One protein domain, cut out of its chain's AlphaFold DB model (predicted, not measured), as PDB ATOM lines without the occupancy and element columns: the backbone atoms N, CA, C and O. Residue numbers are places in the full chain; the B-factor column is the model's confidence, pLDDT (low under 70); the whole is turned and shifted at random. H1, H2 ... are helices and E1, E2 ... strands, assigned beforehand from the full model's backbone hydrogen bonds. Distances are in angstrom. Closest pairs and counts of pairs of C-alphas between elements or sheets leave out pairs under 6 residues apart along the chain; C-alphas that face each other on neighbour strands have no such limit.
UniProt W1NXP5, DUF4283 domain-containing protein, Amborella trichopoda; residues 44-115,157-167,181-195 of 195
ATOM      1  N   LYS A  44     107.973 183.534 137.645       72.75
ATOM      2  CA  LYS A  44     107.617 182.338 138.410       72.75
ATOM      3  C   LYS A  44     108.490 181.187 137.910       72.75
ATOM      4  O   LYS A  44     108.071 180.514 136.966       72.75
ATOM      5  N   PRO A  45     109.677 180.950 138.501       71.50
ATOM      6  CA  PRO A  45     110.530 179.851 138.070       71.50
ATOM      7  C   PRO A  45     109.750 178.535 138.138       71.50
ATOM      8  O   PRO A  45     109.052 178.256 139.127       71.50
ATOM      9  N   LYS A  46     109.849 177.717 137.089       83.25
ATOM     10  CA  LYS A  46     109.368 176.331 137.117       83.25
ATOM     11  C   LYS A  46     110.275 175.504 138.029       83.25
ATOM     12  O   LYS A  46     111.350 175.943 138.434       83.25
ATOM     13  N   ARG A  47     109.842 174.291 138.383       75.56
ATOM     14  CA  ARG A  47     110.622 173.401 139.263       75.56
ATOM     15  C   ARG A  47     112.042 173.169 138.726       75.56
ATOM     16  O   ARG A  47     112.991 173.226 139.499       75.56
ATOM     17  N   ASP A  48     112.180 173.013 137.412       82.56
ATOM     18  CA  ASP A  48     113.476 172.796 136.758       82.56
ATOM     19  C   ASP A  48     114.339 174.062 136.683       82.56
ATOM     20  O   ASP A  48     115.567 173.974 136.645       82.56
ATOM     21  N   ASP A  49     113.723 175.247 136.747       82.69
ATOM     22  CA  ASP A  49     114.467 176.505 136.765       82.69
ATOM     23  C   ASP A  49     115.253 176.677 138.066       82.69
ATOM     24  O   ASP A  49     116.305 177.298 138.029       82.69
ATOM     25  N   ILE A  50     114.824 176.091 139.195       88.50
ATOM     26  CA  ILE A  50     115.557 176.200 140.471       88.50
ATOM     27  C   ILE A  50     116.945 175.561 140.372       88.50
ATOM     28  O   ILE A  50     117.926 176.188 140.760       88.50
ATOM     29  N   ARG A  51     117.054 174.366 139.771       92.81
ATOM     30  CA  ARG A  51     118.360 173.728 139.519       92.81
ATOM     31  C   ARG A  51     119.186 174.514 138.502       92.81
ATOM     32  O   ARG A  51     120.409 174.547 138.594       92.81
ATOM     33  N   GLY A  52     118.531 175.136 137.518       93.31
ATOM     34  CA  GLY A  52     119.197 176.018 136.560       93.31
ATOM     35  C   GLY A  52     119.787 177.261 137.228       93.31
ATOM     36  O   GLY A  52     120.938 177.598 136.976       93.31
ATOM     37  N   ILE A  53     119.015 177.896 138.110       90.75
ATOM     38  CA  ILE A  53     119.410 179.058 138.911       90.75
ATOM     39  C   ILE A  53     120.544 178.688 139.875       90.75
ATOM     40  O   ILE A  53     121.500 179.441 140.008       90.75
ATOM     41  N   GLU A  54     120.472 177.519 140.510       92.94
ATOM     42  CA  GLU A  54     121.535 177.001 141.375       92.94
ATOM     43  C   GLU A  54     122.854 176.845 140.616       92.94
ATOM     44  O   GLU A  54     123.843 177.478 140.972       92.94
ATOM     45  N   LYS A  55     122.855 176.083 139.513       95.94
ATOM     46  CA  LYS A  55     124.048 175.883 138.674       95.94
ATOM     47  C   LYS A  55     124.601 177.192 138.122       95.94
ATOM     48  O   LYS A  55     125.813 177.383 138.048       95.94
ATOM     49  N   TRP A  56     123.708 178.091 137.723       94.88
ATOM     50  CA  TRP A  56     124.084 179.425 137.284       94.88
ATOM     51  C   TRP A  56     124.781 180.204 138.406       94.88
ATOM     52  O   TRP A  56     125.862 180.737 138.174       94.88
ATOM     53  N   GLY A  57     124.228 180.208 139.622       93.19
ATOM     54  CA  GLY A  57     124.829 180.865 140.784       93.19
ATOM     55  C   GLY A  57     126.179 180.254 141.164       93.19
ATOM     56  O   GLY A  57     127.131 180.990 141.416       93.19
ATOM     57  N   GLN A  58     126.295 178.922 141.121       95.69
ATOM     58  CA  GLN A  58     127.548 178.195 141.363       95.69
ATOM     59  C   GLN A  58     128.642 178.651 140.390       95.69
ATOM     60  O   GLN A  58     129.761 178.960 140.803       95.69
ATOM     61  N   SER A  59     128.305 178.759 139.100       96.19
ATOM     62  CA  SER A  59     129.230 179.237 138.070       96.19
ATOM     63  C   SER A  59     129.566 180.721 138.226       96.19
ATOM     64  O   SER A  59     130.718 181.104 138.036       96.19
ATOM     65  N   LEU A  60     128.571 181.555 138.530       93.88
ATOM     66  CA  LEU A  60     128.725 183.005 138.616       93.88
ATOM     67  C   LEU A  60     129.587 183.413 139.814       93.88
ATOM     68  O   LEU A  60     130.499 184.227 139.675       93.88
ATOM     69  N   TRP A  61     129.308 182.843 140.985       94.19
ATOM     70  CA  TRP A  61     129.996 183.188 142.229       94.19
ATOM     71  C   TRP A  61     131.220 182.311 142.508       94.19
ATOM     72  O   TRP A  61     131.968 182.616 143.433       94.19
ATOM     73  N   LYS A  62     131.467 181.287 141.677       96.44
ATOM     74  CA  LYS A  62     132.544 180.293 141.836       96.44
ATOM     75  C   LYS A  62     132.442 179.523 143.157       96.44
ATOM     76  O   LYS A  62     133.448 179.249 143.803       96.44
ATOM     77  N   GLU A  63     131.220 179.168 143.544       96.12
ATOM     78  CA  GLU A  63     130.917 178.453 144.786       96.12
ATOM     79  C   GLU A  63     130.282 177.103 144.439       96.12
ATOM     80  O   GLU A  63     129.105 177.060 144.092       96.12
ATOM     81  N   SER A  64     131.035 176.001 144.508       95.75
ATOM     82  CA  SER A  64     130.509 174.658 144.194       95.75
ATOM     83  C   SER A  64     129.407 174.214 145.154       95.75
ATOM     84  O   SER A  64     128.468 173.536 144.746       95.75
ATOM     85  N   ASP A  65     129.506 174.651 146.409       94.62
ATOM     86  CA  ASP A  65     128.650 174.207 147.513       94.62
ATOM     87  C   ASP A  65     127.512 175.202 147.782       94.62
ATOM     88  O   ASP A  65     126.941 175.260 148.873       94.62
ATOM     89  N   LEU A  66     127.189 176.026 146.783       93.19
ATOM     90  CA  LEU A  66     126.045 176.918 146.829       93.19
ATOM     91  C   LEU A  66     124.759 176.089 146.796       93.19
ATOM     92  O   LEU A  66     124.454 175.453 145.785       93.19
ATOM     93  N   GLY A  67     123.993 176.147 147.881       92.06
ATOM     94  CA  GLY A  67     122.646 175.591 147.935       92.06
ATOM     95  C   GLY A  67     121.619 176.565 147.364       92.06
ATOM     96  O   GLY A  67     121.782 177.782 147.460       92.06
ATOM     97  N   CYS A  68     120.529 176.047 146.803       92.50
ATOM     98  CA  CYS A  68     119.414 176.856 146.316       92.50
ATOM     99  C   CYS A  68     118.064 176.228 146.693       92.50
ATOM    100  O   CYS A  68     117.826 175.041 146.473       92.50
ATOM    101  N   ARG A  69     117.142 177.025 147.243       88.81
ATOM    102  CA  ARG A  69     115.810 176.583 147.667       88.81
ATOM    103  C   ARG A  69     114.737 177.591 147.280       88.81
ATOM    104  O   ARG A  69     114.852 178.785 147.519       88.81
ATOM    105  N   ARG A  70     113.615 177.095 146.762       86.62
ATOM    106  CA  ARG A  70     112.405 177.904 146.573       86.62
ATOM    107  C   ARG A  70     111.622 178.035 147.880       86.62
ATOM    108  O   ARG A  70     111.391 177.042 148.571       86.62
ATOM    109  N   LEU A  71     111.169 179.245 148.176       85.12
ATOM    110  CA  LEU A  71     110.328 179.574 149.324       85.12
ATOM    111  C   LEU A  71     108.843 179.589 148.933       85.12
ATOM    112  O   LEU A  71     108.489 179.684 147.754       85.12
ATOM    113  N   SER A  72     107.958 179.489 149.927       82.19
ATOM    114  CA  SER A  72     106.503 179.410 149.718       82.19
ATOM    115  C   SER A  72     105.911 180.667 149.071       82.19
ATOM    116  O   SER A  72     104.945 180.574 148.321       82.19
ATOM    117  N   ASN A  73     106.529 181.830 149.284       79.81
ATOM    118  CA  ASN A  73     106.177 183.103 148.646       79.81
ATOM    119  C   ASN A  73     106.742 183.261 147.216       79.81
ATOM    120  O   ASN A  73     106.598 184.319 146.614       79.81
ATOM    121  N   GLY A  74     107.374 182.223 146.654       82.69
ATOM    122  CA  GLY A  74     107.925 182.234 145.295       82.69
ATOM    123  C   GLY A  74     109.344 182.791 145.181       82.69
ATOM    124  O   GLY A  74     109.931 182.711 144.104       82.69
ATOM    125  N   HIS A  75     109.910 183.292 146.276       83.19
ATOM    126  CA  HIS A  75     111.295 183.739 146.358       83.19
ATOM    127  C   HIS A  75     112.292 182.575 146.272       83.19
ATOM    128  O   HIS A  75     111.954 181.425 146.568       83.19
ATOM    129  N   VAL A  76     113.532 182.877 145.873       86.88
ATOM    130  CA  VAL A  76     114.619 181.894 145.779       86.88
ATOM    131  C   VAL A  76     115.722 182.246 146.758       86.88
ATOM    132  O   VAL A  76     116.357 183.290 146.634       86.88
ATOM    133  N   LEU A  77     115.930 181.330 147.694       89.00
ATOM    134  CA  LEU A  77     116.949 181.337 148.716       89.00
ATOM    135  C   LEU A  77     118.231 180.657 148.221       89.00
ATOM    136  O   LEU A  77     118.193 179.477 147.899       89.00
ATOM    137  N   PHE A  78     119.364 181.354 148.252       91.50
ATOM    138  CA  PHE A  78     120.691 180.744 148.158       91.50
ATOM    139  C   PHE A  78     121.296 180.429 149.527       91.50
ATOM    140  O   PHE A  78     121.040 181.153 150.463       91.50
ATOM    141  N   THR A  79     122.143 179.419 149.676       91.50
ATOM    142  CA  THR A  79     122.938 179.194 150.895       91.50
ATOM    143  C   THR A  79     124.404 179.141 150.501       91.50
ATOM    144  O   THR A  79     124.783 178.316 149.678       91.50
ATOM    145  N   PHE A  80     125.218 180.029 151.072       92.25
ATOM    146  CA  PHE A  80     126.650 180.112 150.791       92.25
ATOM    147  C   PHE A  80     127.460 179.362 151.859       92.25
ATOM    148  O   PHE A  80     127.079 179.396 153.033       92.25
ATOM    149  N   PRO A  81     128.600 178.747 151.493       92.88
ATOM    150  CA  PRO A  81     129.451 178.031 152.443       92.88
ATOM    151  C   PRO A  81     130.230 178.970 153.380       92.88
ATOM    152  O   PRO A  81     130.687 178.545 154.438       92.88
ATOM    153  N   SER A  82     130.388 180.250 153.018       93.12
ATOM    154  CA  SER A  82     131.107 181.234 153.832       93.12
ATOM    155  C   SER A  82     130.502 182.636 153.748       93.12
ATOM    156  O   SER A  82     129.903 183.018 152.743       93.12
ATOM    157  N   GLU A  83     130.718 183.438 154.793       89.75
ATOM    158  CA  GLU A  83     130.317 184.851 154.816       89.75
ATOM    159  C   GLU A  83     131.031 185.666 153.730       89.75
ATOM    160  O   GLU A  83     130.417 186.516 153.088       89.75
ATOM    161  N   ALA A  84     132.309 185.369 153.472       92.94
ATOM    162  CA  ALA A  84     133.077 186.023 152.418       92.94
ATOM    163  C   ALA A  84     132.459 185.776 151.032       92.94
ATOM    164  O   ALA A  84     132.401 186.691 150.212       92.94
ATOM    165  N   SER A  85     131.955 184.563 150.781       90.94
ATOM    166  CA  SER A  85     131.243 184.221 149.545       90.94
ATOM    167  C   SER A  85     129.947 185.024 149.405       90.94
ATOM    168  O   SER A  85     129.704 185.610 148.350       90.94
ATOM    169  N   THR A  86     129.167 185.146 150.486       90.62
ATOM    170  CA  THR A  86     127.976 186.010 150.509       90.62
ATOM    171  C   THR A  86     128.340 187.463 150.206       90.62
ATOM    172  O   THR A  86     127.703 188.103 149.373       90.62
ATOM    173  N   GLN A  87     129.374 188.007 150.856       90.94
ATOM    174  CA  GLN A  87     129.786 189.390 150.624       90.94
ATOM    175  C   GLN A  87     130.206 189.609 149.168       90.94
ATOM    176  O   GLN A  87     129.756 190.577 148.561       90.94
ATOM    177  N   ARG A  88     130.980 188.700 148.562       92.62
ATOM    178  CA  ARG A  88     131.324 188.790 147.131       92.62
ATOM    179  C   ARG A  88     130.087 188.804 146.237       92.62
ATOM    180  O   ARG A  88     130.006 189.627 145.334       92.62
ATOM    181  N   ALA A  89     129.126 187.922 146.503       90.00
ATOM    182  CA  ALA A  89     127.897 187.850 145.723       90.00
ATOM    183  C   ALA A  89     127.048 189.131 145.846       90.00
ATOM    184  O   ALA A  89     126.516 189.584 144.838       90.00
ATOM    185  N   LEU A  90     126.980 189.756 147.030       89.56
ATOM    186  CA  LEU A  90     126.270 191.030 147.254       89.56
ATOM    187  C   LEU A  90     126.843 192.210 146.462       89.56
ATOM    188  O   LEU A  90     126.095 193.105 146.090       89.56
ATOM    189  N   HIS A  91     128.157 192.229 146.249       91.19
ATOM    190  CA  HIS A  91     128.841 193.322 145.550       91.19
ATOM    191  C   HIS A  91     128.926 193.092 144.038       91.19
ATOM    192  O   HIS A  91     129.523 193.899 143.330       91.19
ATOM    193  N   LEU A  92     128.377 191.982 143.536       88.06
ATOM    194  CA  LEU A  92     128.361 191.705 142.111       88.06
ATOM    195  C   LEU A  92     127.260 192.531 141.437       88.06
ATOM    196  O   LEU A  92     126.092 192.456 141.824       88.06
ATOM    197  N   ASP A  93     127.622 193.286 140.404       86.00
ATOM    198  CA  ASP A  93     126.672 194.155 139.719       86.00
ATOM    199  C   ASP A  93     125.619 193.347 138.949       86.00
ATOM    200  O   ASP A  93     125.935 192.626 138.001       86.00
ATOM    201  N   LEU A  94     124.358 193.505 139.376       84.94
ATOM    202  CA  LEU A  94     123.113 193.166 138.668       84.94
ATOM    203  C   LEU A  94     123.215 191.932 137.756       84.94
ATOM    204  O   LEU A  94     123.054 192.038 136.532       84.94
ATOM    205  N   PRO A  95     123.476 190.745 138.325       87.62
ATOM    206  CA  PRO A  95     123.682 189.562 137.517       87.62
ATOM    207  C   PRO A  95     122.416 189.200 136.734       87.62
ATOM    208  O   PRO A  95     121.299 189.456 137.178       87.62
ATOM    209  N   THR A  96     122.573 188.607 135.551       88.44
ATOM    210  CA  THR A  96     121.442 188.260 134.679       88.44
ATOM    211  C   THR A  96     121.298 186.749 134.516       88.44
ATOM    212  O   THR A  96     122.281 186.022 134.364       88.44
ATOM    213  N   PHE A  97     120.055 186.263 134.533       85.19
ATOM    214  CA  PHE A  97     119.702 184.868 134.265       85.19
ATOM    215  C   PHE A  97     118.563 184.814 133.252       85.19
ATOM    216  O   PHE A  97     117.492 185.365 133.493       85.19
ATOM    217  N   LYS A  98     118.788 184.143 132.113       86.06
ATOM    218  CA  LYS A  98     117.804 184.031 131.016       86.06
ATOM    219  C   LYS A  98     117.177 185.388 130.623       86.06
ATOM    220  O   LYS A  98     115.972 185.484 130.422       86.06
ATOM    221  N   GLY A  99     117.995 186.442 130.557       85.69
ATOM    222  CA  GLY A  99     117.558 187.796 130.188       85.69
ATOM    223  C   GLY A  99     116.866 188.595 131.299       85.69
ATOM    224  O   GLY A  99     116.509 189.747 131.076       85.69
ATOM    225  N   ALA A 100     116.695 188.024 132.492       81.44
ATOM    226  CA  ALA A 100     116.161 188.733 133.644       81.44
ATOM    227  C   ALA A 100     117.290 189.190 134.570       81.44
ATOM    228  O   ALA A 100     118.178 188.405 134.915       81.44
ATOM    229  N   THR A 101     117.234 190.452 134.988       85.88
ATOM    230  CA  THR A 101     118.191 191.016 135.944       85.88
ATOM    231  C   THR A 101     117.814 190.617 137.355       85.88
ATOM    232  O   THR A 101     116.638 190.648 137.728       85.88
ATOM    233  N   LEU A 102     118.825 190.250 138.130       81.62
ATOM    234  CA  LEU A 102     118.683 189.691 139.454       81.62
ATOM    235  C   LEU A 102     119.142 190.701 140.496       81.62
ATOM    236  O   LEU A 102     120.268 191.188 140.448       81.62
ATOM    237  N   SER A 103     118.253 191.022 141.431       81.06
ATOM    238  CA  SER A 103     118.588 191.842 142.597       81.06
ATOM    239  C   SER A 103     118.868 190.948 143.794       81.06
ATOM    240  O   SER A 103     118.089 190.032 144.058       81.06
ATOM    241  N   LEU A 104     119.970 191.229 144.483       83.75
ATOM    242  CA  LEU A 104     120.491 190.480 145.616       83.75
ATOM    243  C   LEU A 104     120.360 191.302 146.904       83.75
ATOM    244  O   LEU A 104     120.811 192.443 146.936       83.75
ATOM    245  N   ALA A 105     119.768 190.747 147.966       82.62
ATOM    246  CA  ALA A 105     119.625 191.458 149.246       82.62
ATOM    247  C   ALA A 105     119.862 190.581 150.477       82.62
ATOM    248  O   ALA A 105     119.716 189.360 150.404       82.62
ATOM    249  N   LEU A 106     120.201 191.233 151.602       78.75
ATOM    250  CA  LEU A 106     120.475 190.571 152.872       78.75
ATOM    251  C   LEU A 106     119.191 190.052 153.565       78.75
ATOM    252  O   LEU A 106     118.241 190.815 153.716       78.75
ATOM    253  N   TRP A 107     119.157 188.810 154.061       69.75
ATOM    254  CA  TRP A 107     118.042 188.287 154.866       69.75
ATOM    255  C   TRP A 107     118.020 188.889 156.260       69.75
ATOM    256  O   TRP A 107     119.058 189.069 156.899       69.75
ATOM    257  N   SER A 108     116.813 189.092 156.774       72.44
ATOM    258  CA  SER A 108     116.570 189.580 158.120       72.44
ATOM    259  C   SER A 108     115.382 188.846 158.731       72.44
ATOM    260  O   SER A 108     114.312 188.773 158.133       72.44
ATOM    261  N   ASN A 109     115.536 188.368 159.968       60.03
ATOM    262  CA  ASN A 109     114.452 187.731 160.726       60.03
ATOM    263  C   ASN A 109     113.265 188.679 160.981       60.03
ATOM    264  O   ASN A 109     112.159 188.213 161.247       60.03
ATOM    265  N   LEU A 110     113.464 189.998 160.860       57.72
ATOM    266  CA  LEU A 110     112.380 190.983 160.949       57.72
ATOM    267  C   LEU A 110     111.362 190.825 159.811       57.72
ATOM    268  O   LEU A 110     110.195 191.158 159.985       57.72
ATOM    269  N   LEU A 111     111.787 190.255 158.683       54.62
ATOM    270  CA  LEU A 111     110.956 190.002 157.506       54.62
ATOM    271  C   LEU A 111     110.214 188.656 157.614       54.62
ATOM    272  O   LEU A 111     109.263 188.393 156.882       54.62
ATOM    273  N   GLY A 112     110.628 187.792 158.550       45.72
ATOM    274  CA  GLY A 112     110.077 186.449 158.748       45.72
ATOM    275  C   GLY A 112     108.907 186.350 159.733       45.72
ATOM    276  O   GLY A 112     108.283 185.293 159.790       45.72
ATOM    277  N   ALA A 113     108.589 187.405 160.500       35.59
ATOM    278  CA  ALA A 113     107.664 187.291 161.638       35.59
ATOM    279  C   ALA A 113     106.350 188.099 161.570       35.59
ATOM    280  O   ALA A 113     105.418 187.710 162.269       35.59
ATOM    281  N   PHE A 114     106.183 189.161 160.766       39.12
ATOM    282  CA  PHE A 114     104.909 189.910 160.775       39.12
ATOM    283  C   PHE A 114     104.444 190.492 159.430       39.12
ATOM    284  O   PHE A 114     105.159 191.196 158.734       39.12
ATOM    285  N   LYS A 115     103.160 190.207 159.158       34.97
ATOM    286  CA  LYS A 115     102.098 191.044 158.568       34.97
ATOM    287  C   LYS A 115     102.513 192.194 157.633       34.97
ATOM    288  O   LYS A 115     102.957 193.240 158.082       34.97
ATOM    289  N   SER A 157     122.848 175.223 160.060       27.42
ATOM    290  CA  SER A 157     122.943 175.698 158.667       27.42
ATOM    291  C   SER A 157     122.488 177.148 158.496       27.42
ATOM    292  O   SER A 157     121.506 177.592 159.086       27.42
ATOM    293  N   ILE A 158     123.207 177.898 157.655       34.25
ATOM    294  CA  ILE A 158     122.956 179.316 157.373       34.25
ATOM    295  C   ILE A 158     121.870 179.426 156.275       34.25
ATOM    296  O   ILE A 158     122.069 178.973 155.149       34.25
ATOM    297  N   GLN A 159     120.706 180.006 156.596       36.72
ATOM    298  CA  GLN A 159     119.543 180.159 155.694       36.72
ATOM    299  C   GLN A 159     119.139 181.637 155.556       36.72
ATOM    300  O   GLN A 159     119.259 182.393 156.511       36.72
ATOM    301  N   LEU A 160     118.698 182.051 154.368       42.56
ATOM    302  CA  LEU A 160     118.565 183.437 153.866       42.56
ATOM    303  C   LEU A 160     117.106 183.676 153.332       42.56
ATOM    304  O   LEU A 160     116.344 182.722 153.247       42.56
ATOM    305  N   LEU A 161     116.655 184.890 152.973       35.03
ATOM    306  CA  LEU A 161     115.391 185.232 152.259       35.03
ATOM    307  C   LEU A 161     115.440 186.744 151.815       35.03
ATOM    308  O   LEU A 161     116.246 187.484 152.373       35.03
ATOM    309  N   ILE A 162     114.714 187.210 150.763       44.28
ATOM    310  CA  ILE A 162     114.850 188.583 150.170       44.28
ATOM    311  C   ILE A 162     113.861 189.599 150.737       44.28
ATOM    312  O   ILE A 162     112.676 189.274 150.798       44.28
ATOM    313  N   GLU A 163     114.326 190.851 150.905       29.23
ATOM    314  CA  GLU A 163     113.532 192.086 150.744       29.23
ATOM    315  C   GLU A 163     114.417 193.343 150.481       29.23
ATOM    316  O   GLU A 163     115.622 193.318 150.725       29.23
ATOM    317  N   VAL A 164     113.839 194.430 149.946       28.00
ATOM    318  CA  VAL A 164     114.494 195.651 149.399       28.00
ATOM    319  C   VAL A 164     114.469 196.809 150.415       28.00
ATOM    320  O   VAL A 164     113.418 196.992 150.999       28.00
ATOM    321  N   LEU A 165     115.509 197.654 150.583       26.30
ATOM    322  CA  LEU A 165     115.400 198.997 151.223       26.30
ATOM    323  C   LEU A 165     116.459 200.015 150.720       26.30
ATOM    324  O   LEU A 165     117.574 199.629 150.383       26.30
ATOM    325  N   ASP A 166     116.088 201.310 150.704       31.84
ATOM    326  CA  ASP A 166     116.899 202.484 150.303       31.84
ATOM    327  C   ASP A 166     117.430 203.272 151.523       31.84
ATOM    328  O   ASP A 166     116.869 203.217 152.620       31.84
ATOM    329  N   SER A 167     118.521 204.008 151.317       32.41
ATOM    330  CA  SER A 167     119.372 204.624 152.340       32.41
ATOM    331  C   SER A 167     118.962 206.065 152.657       32.41
ATOM    332  O   SER A 167     118.987 206.908 151.766       32.41
ATOM    333  N   GLY A 181     125.947 186.984 156.887       31.98
ATOM    334  CA  GLY A 181     125.197 187.584 155.788       31.98
ATOM    335  C   GLY A 181     124.497 186.544 154.921       31.98
ATOM    336  O   GLY A 181     125.015 185.452 154.687       31.98
ATOM    337  N   LEU A 182     123.316 186.907 154.436       39.84
ATOM    338  CA  LEU A 182     122.301 186.001 153.939       39.84
ATOM    339  C   LEU A 182     121.681 186.592 152.651       39.84
ATOM    340  O   LEU A 182     121.255 187.705 152.739       39.84
ATOM    341  N   LEU A 183     121.581 185.948 151.489       39.34
ATOM    342  CA  LEU A 183     121.301 186.535 150.171       39.34
ATOM    343  C   LEU A 183     120.065 185.988 149.454       39.34
ATOM    344  O   LEU A 183     119.761 184.799 149.554       39.34
ATOM    345  N   CYS A 184     119.415 186.825 148.644       39.31
ATOM    346  CA  CYS A 184     118.216 186.409 147.937       39.31
ATOM    347  C   CYS A 184     117.889 187.220 146.672       39.31
ATOM    348  O   CYS A 184     118.292 188.366 146.572       39.31
ATOM    349  N   LEU A 185     117.159 186.614 145.732       36.06
ATOM    350  CA  LEU A 185     117.049 186.976 144.321       36.06
ATOM    351  C   LEU A 185     115.642 187.432 143.873       36.06
ATOM    352  O   LEU A 185     114.669 186.686 144.015       36.06
ATOM    353  N   HIS A 186     115.546 188.608 143.247       35.91
ATOM    354  CA  HIS A 186     114.355 189.059 142.504       35.91
ATOM    355  C   HIS A 186     114.640 189.193 141.015       35.91
ATOM    356  O   HIS A 186     115.653 189.770 140.644       35.91
ATOM    357  N   PHE A 187     113.708 188.745 140.178       37.22
ATOM    358  CA  PHE A 187     113.784 188.877 138.729       37.22
ATOM    359  C   PHE A 187     113.076 190.149 138.266       37.22
ATOM    360  O   PHE A 187     111.887 190.333 138.532       37.22
ATOM    361  N   LEU A 188     113.790 190.985 137.522       38.22
ATOM    362  CA  LEU A 188     113.207 192.034 136.698       38.22
ATOM    363  C   LEU A 188     113.114 191.485 135.273       38.22
ATOM    364  O   LEU A 188     114.131 191.284 134.610       38.22
ATOM    365  N   GLY A 189     111.897 191.149 134.843       32.94
ATOM    366  CA  GLY A 189     111.665 190.602 133.510       32.94
ATOM    367  C   GLY A 189     111.920 191.641 132.418       32.94
ATOM    368  O   GLY A 189     111.286 192.692 132.405       32.94
ATOM    369  N   GLY A 190     112.819 191.321 131.487       37.31
ATOM    370  CA  GLY A 190     112.817 191.874 130.135       37.31
ATOM    371  C   GLY A 190     111.921 191.025 129.228       37.31
ATOM    372  O   GLY A 190     111.789 189.818 129.436       37.31
ATOM    373  N   SER A 191     111.279 191.654 128.241       35.97
ATOM    374  CA  SER A 191     110.440 190.970 127.248       35.97
ATOM    375  C   SER A 191     111.240 189.882 126.521       35.97
ATOM    376  O   SER A 191     112.248 190.175 125.879       35.97
ATOM    377  N   LEU A 192     110.796 188.627 126.625       37.16
ATOM    378  CA  LEU A 192     111.341 187.510 125.860       37.16
ATOM    379  C   LEU A 192     110.722 187.539 124.457       37.16
ATOM    380  O   LEU A 192     109.642 186.992 124.240       37.16
ATOM    381  N   SER A 193     111.405 188.161 123.495       31.73
ATOM    382  CA  SER A 193     111.210 187.804 122.090       31.73
ATOM    383  C   SER A 193     111.801 186.409 121.891       31.73
ATOM    384  O   SER A 193     113.000 186.207 122.079       31.73
ATOM    385  N   SER A 194     110.935 185.448 121.594       35.16
ATOM    386  CA  SER A 194     111.245 184.042 121.338       35.16
ATOM    387  C   SER A 194     112.385 183.863 120.324       35.16
ATOM    388  O   SER A 194     112.312 184.410 119.225       35.16
ATOM    389  N   PHE A 195     113.394 183.080 120.717       35.91
ATOM    390  CA  PHE A 195     114.322 182.364 119.837       35.91
ATOM    391  C   PHE A 195     113.855 180.914 119.700       35.91
ATOM    392  O   PHE A 195     113.324 180.387 120.709       35.91
TER     393      PHE A 195
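AT A GLANCE: This is residues 44 to 115, 157 to 167 and 181 to 195 of the 195 residues of the protein "DUF4283 domain-containing protein" of Amborella trichopoda (UniProt W1NXP5). Picture a four-stranded, twisted sheet with two helices over one face: H1 slants over the E1 and E2 half, H2 is over the E4 and E3 half, and the two meet at about a right angle through Trp 61 of H1. Loose stretches run on from E3 and E4 and end in the cuts and in the tail at residue 195. The printed part has 98 residues, with named elements in the order H1, E1, E2, H2, E3, E4; under half of the residues are in them, and the class is mixed, helices and strands. The sheet order is E1, E2, E4, E3, antiparallel throughout. The whole is compact, with a radius of gyration of the C-alphas of 13.4 A and spans of 41 by 34 by 29 A.

HOW THE PARTS SIT: Start at the hairpin of E1, residues 67 to 70, and E2, residues 76 to 79, where N 69 and O 77 are 2.7 A apart, within hydrogen-bond range. Next is E4, residues 183 to 188: C-alphas 77 and 184 face each other at 5.3 A, but no backbone N and O pair of E2 and E4 is within range. Beyond it look for the edge strand E3, residues 100 to 106, where N 188 and O 101 are 2.9 A apart. The sheet is only just strongly twisted, its C-alphas up to 4.5 A off the best plane. H1, residues 47 to 61, is on the sheet at a height of 9.1 A, over E1 and E2 and slantwise to the strands, at 35 degrees to E1 on the local plane; the closest C-alphas of H1 and E1 are those of Glu 54 and Cys 68, 5.4 A apart. On the same face, at a height of 8.9 A, find H2, residues 83 to 90, only just over E4, on which 3 of its C-alphas fall; it runs along the strands, at 13 degrees to E4 on the local plane. These are two layers, helices on one face of a sheet. H1 and H2 only just touch, with 3 pairs of C-alphas within 8 A, by residue 61 of H1 alone; the closest are those of Trp 61 and Ala 89, 6.2 A. E2, H2 and E3 make a split strand-helix-strand unit, two strands running the same way with E4 between them, its crossover right-handed. In H2 every O i to N i+4 pair is within hydrogen-bond range, in H1 10 of 11.

IN THESE COORDINATES: Find C-alpha 47 at (110.622, 173.401, 139.263); from there H1 runs 21.9 A to C-alpha 61. E1 and H2 are each 10.6 A long, and E2 10.1 A. E3 runs 19.8 A from C-alpha 100 at (116.161, 188.733, 133.644), and E4 runs 16.7 A to C-alpha 188 at (113.207, 192.034, 136.698).

THE WHOLE: The C-alphas of Phe 114 and Phe 195 are the farthest apart, 42.7 A. Residues 116 to 156 and 168 to 180 are not printed, with C-alpha gaps of 25.9 A and 18.3 A; both cuts fall in the link from E3 to E4. Of the links printed whole, none is long. The mean pLDDT of the printed part is 70.9; look for values under 70 at residue 107 and residues 109 to 115, 157 to 167 and 181 to 195.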